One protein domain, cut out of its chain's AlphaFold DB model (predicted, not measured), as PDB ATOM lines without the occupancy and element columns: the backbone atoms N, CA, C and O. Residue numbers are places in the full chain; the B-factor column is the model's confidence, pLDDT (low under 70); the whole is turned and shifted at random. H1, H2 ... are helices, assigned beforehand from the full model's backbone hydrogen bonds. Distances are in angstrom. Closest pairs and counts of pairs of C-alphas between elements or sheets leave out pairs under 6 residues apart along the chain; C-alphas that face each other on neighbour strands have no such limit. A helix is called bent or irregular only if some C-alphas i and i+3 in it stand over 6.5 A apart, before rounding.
ATOM      1  N   SER A 138     136.109 131.061 144.276       84.75
ATOM      2  CA  SER A 138     135.557 132.391 144.564       84.75
ATOM      3  C   SER A 138     134.162 132.348 145.180       84.75
ATOM      4  O   SER A 138     133.893 133.108 146.113       84.75
ATOM      5  N   GLU A 139     133.287 131.443 144.740       86.56
ATOM      6  CA  GLU A 139     131.971 131.255 145.362       86.56
ATOM      7  C   GLU A 139     132.076 130.757 146.805       86.56
ATOM      8  O   GLU A 139     131.364 131.255 147.681       86.56
ATOM      9  N   VAL A 140     132.996 129.829 147.088       88.00
ATOM     10  CA  VAL A 140     133.223 129.325 148.453       88.00
ATOM     11  C   VAL A 140     133.759 130.439 149.357       88.00
ATOM     12  O   VAL A 140     133.257 130.641 150.465       88.00
ATOM     13  N   VAL A 141     134.722 131.227 148.869       88.44
ATOM     14  CA  VAL A 141     135.232 132.408 149.585       88.44
ATOM     15  C   VAL A 141     134.116 133.427 149.833       88.44
ATOM     16  O   VAL A 141     133.990 133.937 150.947       88.44
ATOM     17  N   SER A 142     133.262 133.685 148.840       88.12
ATOM     18  CA  SER A 142     132.106 134.580 148.969       88.12
ATOM     19  C   SER A 142     131.081 134.070 149.991       88.12
ATOM     20  O   SER A 142     130.530 134.855 150.772       88.12
ATOM     21  N   ALA A 143     130.862 132.754 150.060       87.62
ATOM     22  CA  ALA A 143     129.983 132.136 151.047       87.62
ATOM     23  C   ALA A 143     130.513 132.327 152.477       87.62
ATOM     24  O   ALA A 143     129.767 132.774 153.352       87.62
ATOM     25  N   TYR A 144     131.802 132.062 152.722       88.38
ATOM     26  CA  TYR A 144     132.402 132.292 154.040       88.38
ATOM     27  C   TYR A 144     132.460 133.774 154.411       88.38
ATOM     28  O   TYR A 144     132.210 134.125 155.566       88.38
ATOM     29  N   TYR A 145     132.721 134.653 153.443       89.31
ATOM     30  CA  TYR A 145     132.653 136.099 153.640       89.31
ATOM     31  C   TYR A 145     131.249 136.540 154.065       89.31
ATOM     32  O   TYR A 145     131.089 137.228 155.072       89.31
ATOM     33  N   SER A 146     130.218 136.065 153.363       87.75
ATOM     34  CA  SER A 146     128.816 136.360 153.680       87.75
ATOM     35  C   SER A 146     128.418 135.838 155.062       87.75
ATOM     36  O   SER A 146     127.789 136.561 155.835       87.75
ATOM     37  N   ALA A 147     128.828 134.613 155.408       84.06
ATOM     38  CA  ALA A 147     128.600 134.042 156.733       84.06
ATOM     39  C   ALA A 147     129.280 134.877 157.829       84.06
ATOM     40  O   ALA A 147     128.656 135.183 158.841       84.06
ATOM     41  N   THR A 148     130.519 135.310 157.592       87.12
ATOM     42  CA  THR A 148     131.277 136.157 158.521       87.12
ATOM     43  C   THR A 148     130.588 137.505 158.737       87.12
ATOM     44  O   THR A 148     130.388 137.907 159.882       87.12
ATOM     45  N   LEU A 149     130.160 138.182 157.664       87.56
ATOM     46  CA  LEU A 149     129.411 139.441 157.757       87.56
ATOM     47  C   LEU A 149     128.102 139.266 158.529       87.56
ATOM     48  O   LEU A 149     127.777 140.077 159.396       87.56
ATOM     49  N   MET A 150     127.363 138.193 158.250       84.75
ATOM     50  CA  MET A 150     126.135 137.886 158.972       84.75
ATOM     51  C   MET A 150     126.418 137.694 160.469       84.75
ATOM     52  O   MET A 150     125.755 138.310 161.300       84.75
ATOM     53  N   SER A 151     127.444 136.925 160.835       80.44
ATOM     54  CA  SER A 151     127.848 136.736 162.233       80.44
ATOM     55  C   SER A 151     128.270 138.036 162.920       80.44
ATOM     56  O   SER A 151     127.924 138.233 164.084       80.44
ATOM     57  N   MET A 152     128.921 138.965 162.204       86.69
ATOM     58  CA  MET A 152     129.216 140.306 162.728       86.69
ATOM     59  C   MET A 152     127.934 141.076 163.070       86.69
ATOM     60  O   MET A 152     127.874 141.708 164.122       86.69
ATOM     61  N   THR A 153     126.888 140.996 162.234       90.94
ATOM     62  CA  THR A 153     125.607 141.675 162.519       90.94
ATOM     63  C   THR A 153     124.892 141.113 163.750       90.94
ATOM     64  O   THR A 153     124.232 141.865 164.462       90.94
ATOM     65  N   TYR A 154     125.060 139.819 164.037       88.56
ATOM     66  CA  TYR A 154     124.514 139.176 165.236       88.56
ATOM     67  C   TYR A 154     125.412 139.300 166.478       88.56
ATOM     68  O   TYR A 154     124.979 138.928 167.566       88.56
ATOM     69  N   GLY A 155     126.636 139.821 166.342       90.38
ATOM     70  CA  GLY A 155     127.587 139.940 167.450       90.38
ATOM     71  C   GLY A 155     128.177 138.607 167.927       90.38
ATOM     72  O   GLY A 155     128.618 138.521 169.071       90.38
ATOM     73  N   ASP A 156     128.180 137.564 167.089       89.50
ATOM     74  CA  ASP A 156     128.766 136.260 167.432       89.50
ATOM     75  C   ASP A 156     130.249 136.206 167.039       89.50
ATOM     76  O   ASP A 156     130.616 135.846 165.918       89.50
ATOM     77  N   GLU A 157     131.119 136.565 167.983       88.88
ATOM     78  CA  GLU A 157     132.571 136.602 167.778       88.88
ATOM     79  C   GLU A 157     133.172 135.232 167.416       88.88
ATOM     80  O   GLU A 157     134.127 135.158 166.637       88.88
ATOM     81  N   SER A 158     132.607 134.135 167.934       84.31
ATOM     82  CA  SER A 158     133.110 132.784 167.651       84.31
ATOM     83  C   SER A 158     132.851 132.395 166.201       84.31
ATOM     84  O   SER A 158     133.746 131.879 165.526       84.31
ATOM     85  N   LEU A 159     131.653 132.687 165.690       77.38
ATOM     86  CA  LEU A 159     131.330 132.446 164.286       77.38
ATOM     87  C   LEU A 159     132.086 133.384 163.345       77.38
ATOM     88  O   LEU A 159     132.521 132.940 162.283       77.38
ATOM     89  N   VAL A 160     132.324 134.639 163.743       81.31
ATOM     90  CA  VAL A 160     133.197 135.552 162.987       81.31
ATOM     91  C   VAL A 160     134.611 134.979 162.865       81.31
ATOM     92  O   VAL A 160     135.168 134.949 161.765       81.31
ATOM     93  N   SER A 161     135.185 134.477 163.963       82.62
ATOM     94  CA  SER A 161     136.519 133.867 163.956       82.62
ATOM     95  C   SER A 161     136.571 132.612 163.082       82.62
ATOM     96  O   SER A 161     137.527 132.425 162.326       82.62
ATOM     97  N   LEU A 162     135.551 131.751 163.159       82.31
ATOM     98  CA  LEU A 162     135.475 130.535 162.350       82.31
ATOM     99  C   LEU A 162     135.348 130.862 160.858       82.31
ATOM    100  O   LEU A 162     136.130 130.350 160.058       82.31
ATOM    101  N   GLY A 163     134.411 131.741 160.492       80.06
ATOM    102  CA  GLY A 163     134.206 132.173 159.110       80.06
ATOM    103  C   GLY A 163     135.460 132.816 158.518       80.06
ATOM    104  O   GLY A 163     135.893 132.429 157.435       80.06
ATOM    105  N   SER A 164     136.123 133.691 159.280       81.94
ATOM    106  CA  SER A 164     137.383 134.328 158.872       81.94
ATOM    107  C   SER A 164     138.515 133.317 158.669       81.94
ATOM    108  O   SER A 164     139.300 133.442 157.726       81.94
ATOM    109  N   THR A 165     138.593 132.295 159.525       80.62
ATOM    110  CA  THR A 165     139.609 131.235 159.424       80.62
ATOM    111  C   THR A 165     139.387 130.377 158.182       80.62
ATOM    112  O   THR A 165     140.320 130.182 157.405       80.62
ATOM    113  N   LEU A 166     138.158 129.899 157.964       81.44
ATOM    114  CA  LEU A 166     137.811 129.080 156.798       81.44
ATOM    115  C   LEU A 166     138.022 129.852 155.494       81.44
ATOM    116  O   LEU A 166     138.658 129.341 154.579       81.44
ATOM    117  N   MET A 167     137.587 131.112 155.450       86.50
ATOM    118  CA  MET A 167     137.815 132.010 154.320       86.50
ATOM    119  C   MET A 167     139.309 132.186 154.018       86.50
ATOM    120  O   MET A 167     139.719 132.098 152.866       86.50
ATOM    121  N   SER A 168     140.138 132.396 155.047       79.69
ATOM    122  CA  SER A 168     141.588 132.565 154.877       79.69
ATOM    123  C   SER A 168     142.263 131.292 154.360       79.69
ATOM    124  O   SER A 168     143.115 131.367 153.476       79.69
ATOM    125  N   LEU A 169     141.876 130.123 154.883       82.75
ATOM    126  CA  LEU A 169     142.378 128.830 154.410       82.75
ATOM    127  C   LEU A 169     141.993 128.582 152.951       82.75
ATOM    128  O   LEU A 169     142.836 128.139 152.174       82.75
ATOM    129  N   GLU A 170     140.760 128.918 152.575       85.94
ATOM    130  CA  GLU A 170     140.275 128.774 151.206       85.94
ATOM    131  C   GLU A 170     141.033 129.692 150.240       85.94
ATOM    132  O   GLU A 170     141.492 129.239 149.198       85.94
ATOM    133  N   ILE A 171     141.265 130.959 150.610       83.00
ATOM    134  CA  ILE A 171     142.057 131.905 149.803       83.00
ATOM    135  C   ILE A 171     143.488 131.391 149.602       83.00
ATOM    136  O   ILE A 171     144.029 131.471 148.498       83.00
ATOM    137  N   LEU A 172     144.118 130.862 150.656       80.00
ATOM    138  CA  LEU A 172     145.455 130.274 150.554       80.00
ATOM    139  C   LEU A 172     145.449 129.011 149.682       80.00
ATOM    140  O   LEU A 172     146.357 128.830 148.872       80.00
ATOM    141  N   GLY A 173     144.424 128.168 149.810       77.56
ATOM    142  CA  GLY A 173     144.220 126.991 148.969       77.56
ATOM    143  C   GLY A 173     144.047 127.354 147.493       77.56
ATOM    144  O   GLY A 173     144.732 126.790 146.644       77.56
ATOM    145  N   ALA A 174     143.213 128.350 147.190       81.69
ATOM    146  CA  ALA A 174     143.024 128.888 145.845       81.69
ATOM    147  C   ALA A 174     144.352 129.377 145.250       81.69
ATOM    148  O   ALA A 174     144.755 128.941 144.172       81.69
ATOM    149  N   LYS A 175     145.108 130.189 145.997       77.50
ATOM    150  CA  LYS A 175     146.422 130.673 145.547       77.50
ATOM    151  C   LYS A 175     147.439 129.555 145.314       77.50
ATOM    152  O   LYS A 175     148.252 129.663 144.408       77.50
ATOM    153  N   MET A 176     147.415 128.504 146.130       75.50
ATOM    154  CA  MET A 176     148.391 127.415 146.053       75.50
ATOM    155  C   MET A 176     148.081 126.416 144.931       75.50
ATOM    156  O   MET A 176     148.992 125.962 144.244       75.50
ATOM    157  N   TRP A 177     146.811 126.034 144.779       69.81
ATOM    158  CA  TRP A 177     146.408 124.897 143.943       69.81
ATOM    159  C   TRP A 177     145.687 125.305 142.657       69.81
ATOM    160  O   TRP A 177     145.669 124.525 141.710       69.81
ATOM    161  N   TRP A 178     145.109 126.510 142.612       69.50
ATOM    162  CA  TRP A 178     144.350 127.008 141.461       69.50
ATOM    163  C   TRP A 178     145.074 128.138 140.722       69.50
ATOM    164  O   TRP A 178     145.007 128.198 139.497       69.50
ATOM    165  N   HIS A 179     145.826 128.992 141.427       70.06
ATOM    166  CA  HIS A 179     146.630 130.064 140.823       70.06
ATOM    167  C   HIS A 179     148.047 129.590 140.454       70.06
ATOM    168  O   HIS A 179     149.043 130.201 140.834       70.06
ATOM    169  N   VAL A 180     148.150 128.467 139.744       59.41
ATOM    170  CA  VAL A 180     149.443 127.888 139.353       59.41
ATOM    171  C   VAL A 180     149.980 128.621 138.116       59.41
ATOM    172  O   VAL A 180     149.298 128.687 137.093       59.41
ATOM    173  N   GLU A 181     151.186 129.191 138.212       51.75
ATOM    174  CA  GLU A 181     151.925 129.752 137.067       51.75
ATOM    175  C   GLU A 181     152.285 128.633 136.075       51.75
ATOM    176  O   GLU A 181     152.503 127.488 136.470       51.75
ATOM    177  N   GLU A 182     152.305 128.951 134.779       43.84
ATOM    178  CA  GLU A 182     152.392 127.977 133.687       43.84
ATOM    179  C   GLU A 182     153.583 127.011 133.851       43.84
ATOM    180  O   GLU A 182     154.742 127.329 133.592       43.84
ATOM    181  N   GLY A 183     153.246 125.799 134.293       41.19
ATOM    182  CA  GLY A 183     154.128 124.662 134.502       41.19
ATOM    183  C   GLY A 183     153.358 123.377 134.214       41.19
ATOM    184  O   GLY A 183     153.021 122.615 135.114       41.19
ATOM    185  N   ASP A 184     153.053 123.172 132.936       40.75
ATOM    186  CA  ASP A 184     152.805 121.865 132.321       40.75
ATOM    187  C   ASP A 184     151.554 121.049 132.702       40.75
ATOM    188  O   ASP A 184     151.479 119.889 132.321       40.75
ATOM    189  N   ASN A 185     150.520 121.602 133.348       40.81
ATOM    190  CA  ASN A 185     149.235 120.892 133.465       40.81
ATOM    191  C   ASN A 185     148.033 121.829 133.318       40.81
ATOM    192  O   ASN A 185     147.765 122.675 134.168       40.81
ATOM    193  N   GLY A 186     147.281 121.650 132.229       42.34
ATOM    194  CA  GLY A 186     145.986 122.295 132.047       42.34
ATOM    195  C   GLY A 186     145.032 121.975 133.202       42.34
ATOM    196  O   GLY A 186     144.952 120.834 133.652       42.34
ATOM    197  N   LEU A 187     144.292 122.988 133.660       41.59
ATOM    198  CA  LEU A 187     143.212 122.821 134.635       41.59
ATOM    199  C   LEU A 187     142.201 121.761 134.172       41.59
ATOM    200  O   LEU A 187     141.879 121.652 132.984       41.59
ATOM    201  N   TRP A 188     141.743 120.986 135.155       43.69
ATOM    202  CA  TRP A 188     141.279 119.611 134.990       43.69
ATOM    203  C   TRP A 188     139.912 119.466 134.309       43.69
ATOM    204  O   TRP A 188     139.671 118.410 133.745       43.69
ATOM    205  N   PHE A 189     139.047 120.489 134.258       35.22
ATOM    206  CA  PHE A 189     137.780 120.435 133.507       35.22
ATOM    207  C   PHE A 189     137.289 121.829 133.066       35.22
ATOM    208  O   PHE A 189     137.560 122.831 133.718       35.22
ATOM    209  N   GLY A 190     136.595 121.871 131.922       38.00
ATOM    210  CA  GLY A 190     136.038 123.068 131.275       38.00
ATOM    211  C   GLY A 190     136.407 123.128 129.783       38.00
ATOM    212  O   GLY A 190     137.519 122.705 129.430       38.00
ATOM    213  N   PRO A 191     135.514 123.608 128.883       40.66
ATOM    214  CA  PRO A 191     135.819 123.718 127.457       40.66
ATOM    215  C   PRO A 191     137.133 124.484 127.249       40.66
ATOM    216  O   PRO A 191     137.534 125.299 128.077       40.66
ATOM    217  N   ALA A 192     137.835 124.162 126.164       48.56
ATOM    218  CA  ALA A 192     139.232 124.511 125.883       48.56
ATOM    219  C   ALA A 192     139.524 126.016 125.667       48.56
ATOM    220  O   ALA A 192     140.487 126.368 124.983       48.56
ATOM    221  N   ASN A 193     138.704 126.908 126.216       58.31
ATOM    222  CA  ASN A 193     138.825 128.342 126.043       58.31
ATOM    223  C   ASN A 193     139.120 129.000 127.400       58.31
ATOM    224  O   ASN A 193     138.521 128.647 128.417       58.31
ATOM    225  N   GLY A 194     140.109 129.891 127.429       58.50
ATOM    226  CA  GLY A 194     140.681 130.414 128.668       58.50
ATOM    227  C   GLY A 194     139.766 131.340 129.471       58.50
ATOM    228  O   GLY A 194     139.960 131.460 130.673       58.50
ATOM    229  N   GLU A 195     138.754 131.933 128.837       59.72
ATOM    230  CA  GLU A 195     137.795 132.853 129.456       59.72
ATOM    231  C   GLU A 195     136.930 132.165 130.520       59.72
ATOM    232  O   GLU A 195     137.023 132.483 131.698       59.72
ATOM    233  N   CYS A 196     136.209 131.093 130.171       60.06
ATOM    234  CA  CYS A 196     135.360 130.379 131.131       60.06
ATOM    235  C   CYS A 196     136.141 129.813 132.330       60.06
ATOM    236  O   CYS A 196     135.571 129.625 133.401       60.06
ATOM    237  N   ARG A 197     137.437 129.522 132.147       64.75
ATOM    238  CA  ARG A 197     138.316 128.985 133.197       64.75
ATOM    239  C   ARG A 197     138.705 130.031 134.230       64.75
ATOM    240  O   ARG A 197     138.933 129.670 135.380       64.75
ATOM    241  N   LEU A 198     138.814 131.286 133.814       70.12
ATOM    242  CA  LEU A 198     139.141 132.386 134.703       70.12
ATOM    243  C   LEU A 198     137.884 132.902 135.405       70.12
ATOM    244  O   LEU A 198     137.893 133.061 136.626       70.12
ATOM    245  N   ASP A 199     136.790 133.062 134.666       66.50
ATOM    246  CA  ASP A 199     135.595 133.719 135.189       66.50
ATOM    247  C   ASP A 199     134.984 132.937 136.349       66.50
ATOM    248  O   ASP A 199     134.598 133.516 137.366       66.50
ATOM    249  N   ILE A 200     134.984 131.603 136.256       72.50
ATOM    250  CA  ILE A 200     134.471 130.727 137.317       72.50
ATOM    251  C   ILE A 200     135.264 130.838 138.628       72.50
ATOM    252  O   ILE A 200     134.729 130.529 139.690       72.50
ATOM    253  N   GLN A 201     136.519 131.299 138.565       76.19
ATOM    254  CA  GLN A 201     137.375 131.566 139.727       76.19
ATOM    255  C   GLN A 201     137.289 133.015 140.222       76.19
ATOM    256  O   GLN A 201     137.918 133.351 141.225       76.19
ATOM    257  N   LEU A 202     136.561 133.888 139.522       78.00
ATOM    258  CA  LEU A 202     136.404 135.296 139.882       78.00
ATOM    259  C   LEU A 202     134.979 135.637 140.332       78.00
ATOM    260  O   LEU A 202     134.798 136.524 141.169       78.00
ATOM    261  N   LEU A 203     133.967 134.948 139.804       78.19
ATOM    262  CA  LEU A 203     132.569 135.186 140.147       78.19
ATOM    263  C   LEU A 203     132.205 134.590 141.524       78.19
ATOM    264  O   LEU A 203     132.648 133.491 141.850       78.19
ATOM    265  N   PRO A 204     131.394 135.278 142.348       82.12
ATOM    266  CA  PRO A 204     130.955 136.663 142.195       82.12
ATOM    267  C   PRO A 204     132.067 137.667 142.552       82.12
ATOM    268  O   PRO A 204     132.879 137.436 143.447       82.12
ATOM    269  N   LEU A 205     132.046 138.839 141.910       82.62
ATOM    270  CA  LEU A 205     132.983 139.924 142.208       82.62
ATOM    271  C   LEU A 205     132.518 140.709 143.442       82.62
ATOM    272  O   LEU A 205     131.627 141.557 143.357       82.62
ATOM    273  N   VAL A 206     133.139 140.417 144.583       85.88
ATOM    274  CA  VAL A 206     132.850 141.006 145.898       85.88
ATOM    275  C   VAL A 206     134.132 141.584 146.514       85.88
ATOM    276  O   VAL A 206     135.222 141.248 146.055       85.88
ATOM    277  N   PRO A 207     134.066 142.428 147.564       86.31
ATOM    278  CA  PRO A 207     135.266 143.045 148.140       86.31
ATOM    279  C   PRO A 207     136.365 142.042 148.523       86.31
ATOM    280  O   PRO A 207     137.542 142.295 148.297       86.31
ATOM    281  N   ILE A 208     135.991 140.860 149.029       86.56
ATOM    282  CA  ILE A 208     136.959 139.824 149.405       86.56
ATOM    283  C   ILE A 208     137.699 139.206 148.205       86.56
ATOM    284  O   ILE A 208     138.794 138.671 148.379       86.56
ATOM    285  N   SER A 209     137.176 139.330 146.978       86.38
ATOM    286  CA  SER A 209     137.859 138.872 145.761       86.38
ATOM    287  C   SER A 209     139.212 139.574 145.567       86.38
ATOM    288  O   SER A 209     140.095 139.044 144.896       86.38
ATOM    289  N   GLU A 210     139.441 140.727 146.210       84.88
ATOM    290  CA  GLU A 210     140.747 141.398 146.217       84.88
ATOM    291  C   GLU A 210     141.827 140.538 146.877       84.88
ATOM    292  O   GLU A 210     142.960 140.473 146.397       84.88
ATOM    293  N   ALA A 211     141.468 139.822 147.944       86.12
ATOM    294  CA  ALA A 211     142.397 138.948 148.638       86.12
ATOM    295  C   ALA A 211     142.813 137.757 147.765       86.12
ATOM    296  O   ALA A 211     143.945 137.294 147.900       86.12
ATOM    297  N   LEU A 212     141.953 137.290 146.852       82.69
ATOM    298  CA  LEU A 212     142.281 136.235 145.886       82.69
ATOM    299  C   LEU A 212     143.285 136.735 144.837       82.69
ATOM    300  O   LEU A 212     144.324 136.107 144.633       82.69
ATOM    301  N   PHE A 213     143.036 137.908 144.253       82.12
ATOM    302  CA  PHE A 213     143.831 138.477 143.155       82.12
ATOM    303  C   PHE A 213     144.788 139.590 143.609       82.12
ATOM    304  O   PHE A 213     145.016 140.572 142.905       82.12
ATOM    305  N   SER A 214     145.370 139.436 144.800       82.88
ATOM    306  CA  SER A 214     146.221 140.464 145.412       82.88
ATOM    307  C   SER A 214     147.585 140.630 144.726       82.88
ATOM    308  O   SER A 214     148.238 141.654 144.891       82.88
ATOM    309  N   TYR A 215     148.060 139.624 143.982       82.50
ATOM    310  CA  TYR A 215     149.377 139.654 143.343       82.50
ATOM    311  C   TYR A 215     149.289 140.177 141.903       82.50
ATOM    312  O   TYR A 215     148.907 139.462 140.979       82.50
ATOM    313  N   VAL A 216     149.687 141.437 141.714       82.38
ATOM    314  CA  VAL A 216     149.581 142.156 140.431       82.38
ATOM    315  C   VAL A 216     150.353 141.475 139.292       82.38
ATOM    316  O   VAL A 216     149.910 141.534 138.146       82.38
ATOM    317  N   GLY A 217     151.490 140.831 139.583       80.06
ATOM    318  CA  GLY A 217     152.282 140.101 138.582       80.06
ATOM    319  C   GLY A 217     151.470 138.986 137.921       80.06
ATOM    320  O   GLY A 217     151.269 139.012 136.709       80.06
ATOM    321  N   TYR A 218     150.902 138.102 138.740       78.81
ATOM    322  CA  TYR A 218     150.015 137.028 138.289       78.81
ATOM    323  C   TYR A 218     148.779 137.564 137.562       78.81
ATOM    324  O   TYR A 218     148.441 137.081 136.487       78.81
ATOM    325  N   VAL A 219     148.146 138.623 138.079       80.00
ATOM    326  CA  VAL A 219     146.984 139.245 137.420       80.00
ATOM    327  C   VAL A 219     147.326 139.740 136.008       80.00
ATOM    328  O   VAL A 219     146.537 139.556 135.082       80.00
ATOM    329  N   LYS A 220     148.505 140.341 135.803       81.38
ATOM    330  CA  LYS A 220     148.947 140.791 134.473       81.38
ATOM    331  C   LYS A 220     149.142 139.626 133.506       81.38
ATOM    332  O   LYS A 220     148.745 139.734 132.346       81.38
ATOM    333  N   GLU A 221     149.741 138.532 133.965       77.88
ATOM    334  CA  GLU A 221     149.922 137.322 133.156       77.88
ATOM    335  C   GLU A 221     148.581 136.682 132.796       77.88
ATOM    336  O   GLU A 221     148.340 136.355 131.633       77.88
ATOM    337  N   LEU A 222     147.668 136.619 133.763       76.44
ATOM    338  CA  LEU A 222     146.334 136.055 133.612       76.44
ATOM    339  C   LEU A 222     145.474 136.847 132.617       76.44
ATOM    340  O   LEU A 222     144.858 136.265 131.722       76.44
ATOM    341  N   VAL A 223     145.496 138.181 132.701       77.81
ATOM    342  CA  VAL A 223     144.823 139.059 131.728       77.81
ATOM    343  C   VAL A 223     145.450 138.916 130.338       77.81
ATOM    344  O   VAL A 223     144.736 138.848 129.337       77.81
ATOM    345  N   LYS A 224     146.783 138.823 130.241       78.12
ATOM    346  CA  LYS A 224     147.479 138.612 128.961       78.12
ATOM    347  C   LYS A 224     147.103 137.274 128.316       78.12
ATOM    348  O   LYS A 224     146.972 137.219 127.094       78.12
ATOM    349  N   TRP A 225     146.931 136.226 129.117       73.44
ATOM    350  CA  TRP A 225     146.543 134.894 128.658       73.44
ATOM    351  C   TRP A 225     145.073 134.821 128.208       73.44
ATOM    352  O   TRP A 225     144.775 134.186 127.196       73.44
ATOM    353  N   THR A 226     144.161 135.518 128.889       72.75
ATOM    354  CA  THR A 226     142.719 135.500 128.567       72.75
ATOM    355  C   THR A 226     142.307 136.462 127.456       72.75
ATOM    356  O   THR A 226     141.395 136.151 126.686       72.75
ATOM    357  N   LEU A 227     142.993 137.599 127.299       73.06
ATOM    358  CA  LEU A 227     142.695 138.615 126.275       73.06
ATOM    359  C   LEU A 227     142.505 138.047 124.849       73.06
ATOM    360  O   LEU A 227     141.540 138.436 124.185       73.06
ATOM    361  N   PRO A 228     143.363 137.136 124.342       73.75
ATOM    362  CA  PRO A 228     143.170 136.514 123.032       73.75
ATOM    363  C   PRO A 228     141.919 135.631 122.948       73.75
ATOM    364  O   PRO A 228     141.279 135.582 121.897       73.75
ATOM    365  N   ALA A 229     141.560 134.948 124.038       68.62
ATOM    366  CA  ALA A 229     140.418 134.040 124.088       68.62
ATOM    367  C   ALA A 229     139.082 134.810 124.083       68.62
ATOM    368  O   ALA A 229     138.153 134.446 123.364       68.62
ATOM    369  N   LEU A 230     139.052 135.971 124.746       68.31
ATOM    370  CA  LEU A 230     137.905 136.888 124.792       68.31
ATOM    371  C   LEU A 230     137.585 137.581 123.452       68.31
ATOM    372  O   LEU A 230     136.488 138.114 123.275       68.31
ATOM    373  N   ASN A 231     138.524 137.590 122.500       68.88
ATOM    374  CA  ASN A 231     138.330 138.176 121.166       68.88
ATOM    375  C   ASN A 231     137.686 137.209 120.155       68.88
ATOM    376  O   ASN A 231     137.533 137.569 118.989       68.88
ATOM    377  N   ARG A 232     137.313 135.994 120.571       69.31
ATOM    378  CA  ARG A 232     136.646 135.012 119.707       69.31
ATOM    379  C   ARG A 232     135.182 135.377 119.442       69.31
ATOM    380  O   ARG A 232     134.482 135.897 120.314       69.31
ATOM    381  N   ASP A 233     134.711 135.049 118.239       56.16
ATOM    382  CA  ASP A 233     133.301 135.178 117.872       56.16
ATOM    383  C   ASP A 233     132.448 134.226 118.724       56.16
ATOM    384  O   ASP A 233     132.678 133.018 118.743       56.16
ATOM    385  N   GLY A 234     131.469 134.781 119.445       62.88
ATOM    386  CA  GLY A 234     130.555 134.030 120.318       62.88
ATOM    387  C   GLY A 234     130.782 134.202 121.825       62.88
ATOM    388  O   GLY A 234     129.941 133.756 122.601       62.88
ATOM    389  N   VAL A 235     131.849 134.886 122.259       64.81
ATOM    390  CA  VAL A 235     132.055 135.204 123.685       64.81
ATOM    391  C   VAL A 235     131.071 136.290 124.123       64.81
ATOM    392  O   VAL A 235     131.108 137.419 123.618       64.81
ATOM    393  N   GLY A 236     130.193 135.951 125.071       66.56
ATOM    394  CA  GLY A 236     129.221 136.883 125.641       66.56
ATOM    395  C   GLY A 236     129.902 138.075 126.316       66.56
ATOM    396  O   GLY A 236     130.942 137.935 126.953       66.56
ATOM    397  N   GLU A 237     129.316 139.265 126.192       67.75
ATOM    398  CA  GLU A 237     129.913 140.492 126.738       67.75
ATOM    399  C   GLU A 237     130.025 140.494 128.274       67.75
ATOM    400  O   GLU A 237     130.907 141.166 128.802       67.75
ATOM    401  N   GLY A 238     129.206 139.697 128.974       63.44
ATOM    402  CA  GLY A 238     129.297 139.512 130.427       63.44
ATOM    403  C   GLY A 238     130.658 138.972 130.882       63.44
ATOM    404  O   GLY A 238     131.265 139.562 131.773       63.44
ATOM    405  N   TRP A 239     131.179 137.957 130.184       67.31
ATOM    406  CA  TRP A 239     132.477 137.323 130.462       67.31
ATOM    407  C   TRP A 239     133.645 138.302 130.280       67.31
ATOM    408  O   TRP A 239     134.581 138.362 131.065       67.31
ATOM    409  N   LYS A 240     133.547 139.196 129.289       69.00
ATOM    410  CA  LYS A 240     134.566 140.236 129.048       69.00
ATOM    411  C   LYS A 240     134.687 141.221 130.215       69.00
ATOM    412  O   LYS A 240     135.762 141.785 130.425       69.00
ATOM    413  N   GLY A 241     133.589 141.459 130.936       62.50
ATOM    414  CA  GLY A 241     133.542 142.389 132.061       62.50
ATOM    415  C   GLY A 241     134.285 141.890 133.297       62.50
ATOM    416  O   GLY A 241     134.971 142.685 133.940       62.50
ATOM    417  N   PHE A 242     134.176 140.600 133.606       62.56
ATOM    418  CA  PHE A 242     134.834 139.968 134.747       62.56
ATOM    419  C   PHE A 242     136.302 139.616 134.428       62.56
ATOM    420  O   PHE A 242     137.199 140.211 135.025       62.56
ATOM    421  N   ASP A 243     136.551 138.756 133.436       62.66
ATOM    422  CA  ASP A 243     137.872 138.192 133.119       62.66
ATOM    423  C   ASP A 243     138.963 139.222 132.794       62.66
ATOM    424  O   ASP A 243     140.049 139.215 133.371       62.66
ATOM    425  N   ALA A 244     138.706 140.115 131.833       64.31
ATOM    426  CA  ALA A 244     139.731 141.047 131.370       64.31
ATOM    427  C   ALA A 244     139.652 142.384 132.084       64.31
ATOM    428  O   ALA A 244     140.684 142.908 132.478       64.31
ATOM    429  N   TYR A 245     138.466 142.979 132.225       77.31
ATOM    430  CA  TYR A 245     138.397 144.394 132.599       77.31
ATOM    431  C   TYR A 245     138.377 144.621 134.110       77.31
ATOM    432  O   TYR A 245     138.994 145.582 134.570       77.31
ATOM    433  N   ALA A 246     137.738 143.745 134.894       80.94
ATOM    434  CA  ALA A 246     137.820 143.831 136.353       80.94
ATOM    435  C   ALA A 246     139.251 143.552 136.844       80.94
ATOM    436  O   ALA A 246     139.753 144.267 137.713       80.94
ATOM    437  N   LEU A 247     139.930 142.565 136.249       83.62
ATOM    438  CA  LEU A 247     141.326 142.247 136.559       83.62
ATOM    439  C   LEU A 247     142.328 143.254 135.974       83.62
ATOM    440  O   LEU A 247     143.303 143.604 136.634       83.62
ATOM    441  N   GLU A 248     142.098 143.786 134.772       83.62
ATOM    442  CA  GLU A 248     142.917 144.881 134.229       83.62
ATOM    443  C   GLU A 248     142.813 146.133 135.099       83.62
ATOM    444  O   GLU A 248     143.817 146.797 135.336       83.62
ATOM    445  N   GLY A 249     141.637 146.405 135.673       83.94
ATOM    446  CA  GLY A 249     141.432 147.518 136.598       83.94
ATOM    447  C   GLY A 249     142.262 147.442 137.884       83.94
ATOM    448  O   GLY A 249     142.407 148.456 138.559       83.94
ATOM    449  N   ILE A 250     142.854 146.281 138.196       84.44
ATOM    450  CA  ILE A 250     143.794 146.118 139.314       84.44
ATOM    451  C   ILE A 250     145.098 146.888 139.060       84.44
ATOM    452  O   ILE A 250     145.704 147.376 140.007       84.44
ATOM    453  N   TYR A 251     145.535 147.015 137.801       84.31
ATOM    454  CA  TYR A 251     146.813 147.651 137.453       84.31
ATOM    455  C   TYR A 251     146.711 148.796 136.434       84.31
ATOM    456  O   TYR A 251     147.642 149.591 136.335       84.31
ATOM    457  N   ASP A 252     145.624 148.889 135.667       86.62
ATOM    458  CA  ASP A 252     145.362 149.943 134.682       86.62
ATOM    459  C   ASP A 252     143.871 150.332 134.691       86.62
ATOM    460  O   ASP A 252     143.052 149.894 133.874       86.62
ATOM    461  N   LYS A 253     143.520 151.200 135.650       86.25
ATOM    462  CA  LYS A 253     142.156 151.717 135.857       86.25
ATOM    463  C   LYS A 253     141.621 152.460 134.623       86.25
ATOM    464  O   LYS A 253     140.451 152.321 134.264       86.25
ATOM    465  N   GLU A 254     142.475 153.235 133.955       85.31
ATOM    466  CA  GLU A 254     142.143 154.073 132.792       85.31
ATOM    467  C   GLU A 254     141.742 153.235 131.571       85.31
ATOM    468  O   GLU A 254     140.734 153.523 130.906       85.31
ATOM    469  N   SER A 255     142.527 152.200 131.260       85.62
ATOM    470  CA  SER A 255     142.246 151.278 130.158       85.62
ATOM    471  C   SER A 255     141.003 150.438 130.449       85.62
ATOM    472  O   SER A 255     140.088 150.389 129.614       85.62
ATOM    473  N   ALA A 256     140.916 149.864 131.656       85.06
ATOM    474  CA  ALA A 256     139.772 149.069 132.095       85.06
ATOM    475  C   ALA A 256     138.460 149.861 132.008       85.06
ATOM    476  O   ALA A 256     137.489 149.405 131.404       85.06
ATOM    477  N   TRP A 257     138.444 151.103 132.498       84.12
ATOM    478  CA  TRP A 257     137.285 151.995 132.424       84.12
ATOM    479  C   TRP A 257     136.791 152.231 130.994       84.12
ATOM    480  O   TRP A 257     135.592 152.119 130.715       84.12
ATOM    481  N   LYS A 258     137.705 152.543 130.064       85.50
ATOM    482  CA  LYS A 258     137.361 152.772 128.649       85.50
ATOM    483  C   LYS A 258     136.736 151.528 128.021       85.50
ATOM    484  O   LYS A 258     135.887 151.659 127.140       85.50
ATOM    485  N   LYS A 259     137.154 150.335 128.451       84.38
ATOM    486  CA  LYS A 259     136.629 149.051 127.975       84.38
ATOM    487  C   LYS A 259     135.278 148.707 128.613       84.38
ATOM    488  O   LYS A 259     134.346 148.420 127.867       84.38
ATOM    489  N   ILE A 260     135.124 148.874 129.930       83.56
ATOM    490  CA  ILE A 260     133.861 148.656 130.664       83.56
ATOM    491  C   ILE A 260     132.735 149.528 130.101       83.56
ATOM    492  O   ILE A 260     131.632 149.043 129.869       83.56
ATOM    493  N   LYS A 261     133.017 150.798 129.786       82.88
ATOM    494  CA  LYS A 261     132.042 151.719 129.170       82.88
ATOM    495  C   LYS A 261     131.479 151.260 127.826       82.88
ATOM    496  O   LYS A 261     130.437 151.761 127.411       82.88
ATOM    497  N   ARG A 262     132.199 150.397 127.110       82.69
ATOM    498  CA  ARG A 262     131.806 149.909 125.783       82.69
ATOM    499  C   ARG A 262     131.020 148.599 125.839       82.69
ATOM    500  O   ARG A 262     130.531 148.178 124.794       82.69
ATOM    501  N   LEU A 263     130.894 147.979 127.016       80.19
ATOM    502  CA  LEU A 263     130.068 146.790 127.219       80.19
ATOM    503  C   LEU A 263     128.582 147.144 127.063       80.19
ATOM    504  O   LEU A 263     128.122 148.155 127.595       80.19
ATOM    505  N   LYS A 264     127.831 146.316 126.334       76.31
ATOM    506  CA  LYS A 264     126.377 146.442 126.124       76.31
ATOM    507  C   LYS A 264     125.582 145.443 126.970       76.31
ATOM    508  O   LYS A 264     124.362 145.569 127.046       76.31
ATOM    509  N   GLY A 265     126.252 144.489 127.616       74.69
ATOM    510  CA  GLY A 265     125.663 143.533 128.548       74.69
ATOM    511  C   GLY A 265     126.615 143.158 129.685       74.69
ATOM    512  O   GLY A 265     127.833 143.232 129.538       74.69
ATOM    513  N   PHE A 266     126.032 142.751 130.813       74.88
ATOM    514  CA  PHE A 266     126.729 142.255 132.001       74.88
ATOM    515  C   PHE A 266     126.193 140.866 132.343       74.88
ATOM    516  O   PHE A 266     125.061 140.537 131.986       74.88
ATOM    517  N   ASP A 267     127.006 140.063 133.018       74.00
ATOM    518  CA  ASP A 267     126.536 138.816 133.613       74.00
ATOM    519  C   ASP A 267     125.508 139.078 134.733       74.00
ATOM    520  O   ASP A 267     125.511 140.149 135.345       74.00
ATOM    521  N   TYR A 268     124.645 138.099 135.021       73.31
ATOM    522  CA  TYR A 268     123.598 138.211 136.045       73.31
ATOM    523  C   TYR A 268     124.143 138.452 137.461       73.31
ATOM    524  O   TYR A 268     123.449 139.056 138.278       73.31
ATOM    525  N   GLY A 269     125.370 138.009 137.753       70.75
ATOM    526  CA  GLY A 269     126.062 138.243 139.020       70.75
ATOM    527  C   GLY A 269     126.814 139.576 139.096       70.75
ATOM    528  O   GLY A 269     127.493 139.825 140.092       70.75
ATOM    529  N   ASN A 270     126.729 140.434 138.070       77.38
ATOM    530  CA  ASN A 270     127.467 141.695 138.020       77.38
ATOM    531  C   ASN A 270     126.630 142.875 137.526       77.38
ATOM    532  O   ASN A 270     125.539 142.748 136.977       77.38
ATOM    533  N   SER A 271     127.173 144.077 137.699       80.81
ATOM    534  CA  SER A 271     126.587 145.296 137.153       80.81
ATOM    535  C   SER A 271     127.669 146.298 136.784       80.81
ATOM    536  O   SER A 271     128.782 146.251 137.310       80.81
ATOM    537  N   LEU A 272     127.318 147.263 135.926       81.38
ATOM    538  CA  LEU A 272     128.182 148.407 135.642       81.38
ATOM    539  C   LEU A 272     128.645 149.072 136.943       81.38
ATOM    540  O   LEU A 272     129.834 149.287 137.130       81.38
ATOM    541  N   THR A 273     127.723 149.349 137.865       83.44
ATOM    542  CA  THR A 273     128.044 149.997 139.141       83.44
ATOM    543  C   THR A 273     129.046 149.190 139.958       83.44
ATOM    544  O   THR A 273     129.982 149.779 140.487       83.44
ATOM    545  N   ASN A 274     128.894 147.865 140.029       83.25
ATOM    546  CA  ASN A 274     129.815 147.008 140.776       83.25
ATOM    547  C   ASN A 274     131.220 146.994 140.149       83.25
ATOM    548  O   ASN A 274     132.205 147.145 140.863       83.25
ATOM    549  N   LEU A 275     131.322 146.925 138.816       82.69
ATOM    550  CA  LEU A 275     132.605 147.016 138.107       82.69
ATOM    551  C   LEU A 275     133.282 148.378 138.286       82.69
ATOM    552  O   LEU A 275     134.492 148.449 138.481       82.69
ATOM    553  N   LEU A 276     132.515 149.468 138.231       83.44
ATOM    554  CA  LEU A 276     133.057 150.808 138.455       83.44
ATOM    555  C   LEU A 276     133.490 151.011 139.895       83.44
ATOM    556  O   LEU A 276     134.545 151.587 140.139       83.44
ATOM    557  N   TRP A 277     132.700 150.516 140.843       83.88
ATOM    558  CA  TRP A 277     133.100 150.519 142.235       83.88
ATOM    559  C   TRP A 277     134.398 149.730 142.405       83.88
ATOM    560  O   TRP A 277     135.346 150.284 142.933       83.88
ATOM    561  N   TRP A 278     134.495 148.517 141.856       84.81
ATOM    562  CA  TRP A 278     135.690 147.673 141.931       84.81
ATOM    563  C   TRP A 278     136.974 148.349 141.424       84.81
ATOM    564  O   TRP A 278     138.013 148.241 142.069       84.81
ATOM    565  N   ILE A 279     136.936 149.063 140.293       84.62
ATOM    566  CA  ILE A 279     138.143 149.714 139.746       84.62
ATOM    567  C   ILE A 279     138.524 151.010 140.484       84.62
ATOM    568  O   ILE A 279     139.700 151.371 140.504       84.62
ATOM    569  N   TYR A 280     137.555 151.725 141.072       82.69
ATOM    570  CA  TYR A 280     137.777 153.045 141.687       82.69
ATOM    571  C   TYR A 280     137.813 153.033 143.220       82.69
ATOM    572  O   TYR A 280     138.317 153.984 143.808       82.69
ATOM    573  N   SER A 281     137.289 151.999 143.882       78.62
ATOM    574  CA  SER A 281     137.308 151.882 145.349       78.62
ATOM    575  C   SER A 281     138.678 151.485 145.893       78.62
ATOM    576  O   SER A 281     138.931 151.622 147.089       78.62
ATOM    577  N   ARG A 282     139.572 151.022 145.016       68.56
ATOM    578  CA  ARG A 282     140.931 150.615 145.362       68.56
ATOM    579  C   ARG A 282     141.830 151.838 145.488       68.56
ATOM    580  O   ARG A 282     141.859 152.679 144.585       68.56
TER     581      ARG A 282
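This is residues 138 to 282 of the 285 residues of the protein "Glyco_hydro81C domain-containing protein" of Glycine soja (UniProt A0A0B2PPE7). A long helical hairpin, H1 and H2, makes one end of the model, and a head of shorter helices, H3 and H5 to H8, makes the other; the short helix H4 sits at the hairpin's open end, toward the head. In the head H6 is in the middle, with H5 and H3 packed on one side of it and the pair H7 and H8 on the other. The printed part has 145 residues with eight named helices, H1 to H8 in order, and no named strand; its class is all helix. It is compact, with a radius of gyration of the C-alphas of 15.9 A, and spans 49 by 37 by 25 A, the hairpin making much of the length.

The longest helix is H2, residues 157 to 178, 30.4 A from first to last C-alpha, from (132.571, 136.602, 167.778) to (144.350, 127.008, 141.461). Before it stands H1, residues 138 to 154, 24.4 A, beginning at C-alpha 138 at (135.557, 132.391, 144.564). H3 holds residues 194 to 199 and H4 residues 209 to 212. H5, residues 216 to 230, is 20.2 A long, and H6, residues 237 to 248, 15.6 A. Both are irregular, but only just: C-alphas 225 and 228 are 6.8 A apart, and C-alphas 243 and 246 are 6.50 A apart. H7 holds residues 253 to 260 and H8 residues 272 to 280, ending at C-alpha 280 at (137.777, 153.045, 141.687).

H6 is the hub, touching four other helices. It forms a hairpin with H5 at a shallow tilt of 26 degrees, closest at the C-alphas of Val 223 and Ala 244, 5.5 A. It forms another with H7 at 3 degrees, closest at Tyr 245 and Ala 256, C-alphas 4.9 A apart. With residues 241 to 246 alone it touches H8, which runs the same way at 9 degrees; the closest C-alphas, of Ala 246 and Leu 275, are 6.4 A apart. With residues 239 to 243 alone it touches H3, about perpendicular at 82 degrees, closest at the C-alphas of Asp 199 and Asp 243, 5.4 A. H1 and H2 form a hairpin at a shallow tilt of 12 degrees, closest at the C-alphas of Thr 148 and Val 160, 4.9 A. H4 touches H2 at residues 171 to 175 alone, the C-alphas of Ile 171 and Leu 212 being 5.8 A apart. H1 and H2 are apart from H3, H5, H6, H7 and H8. Every O i to N i+4 pair is within hydrogen-bond range in H1, H2, H3, H7 and H8, against 9 of 11 in H5 and 3 of 8 in H6, where 3 of 9 O i to N i+3 pairs are within range; H4 is too short for an i+4 pair.

The C-alphas farthest apart, of Gly 155 and Asp 233, are 50.1 A apart. The printed part has no cut. The links H2 to H3 and H7 to H8 are long. The mean pLDDT of the printed part is 75.6, and residues under 70 include 180 to 197 and 229 to 244.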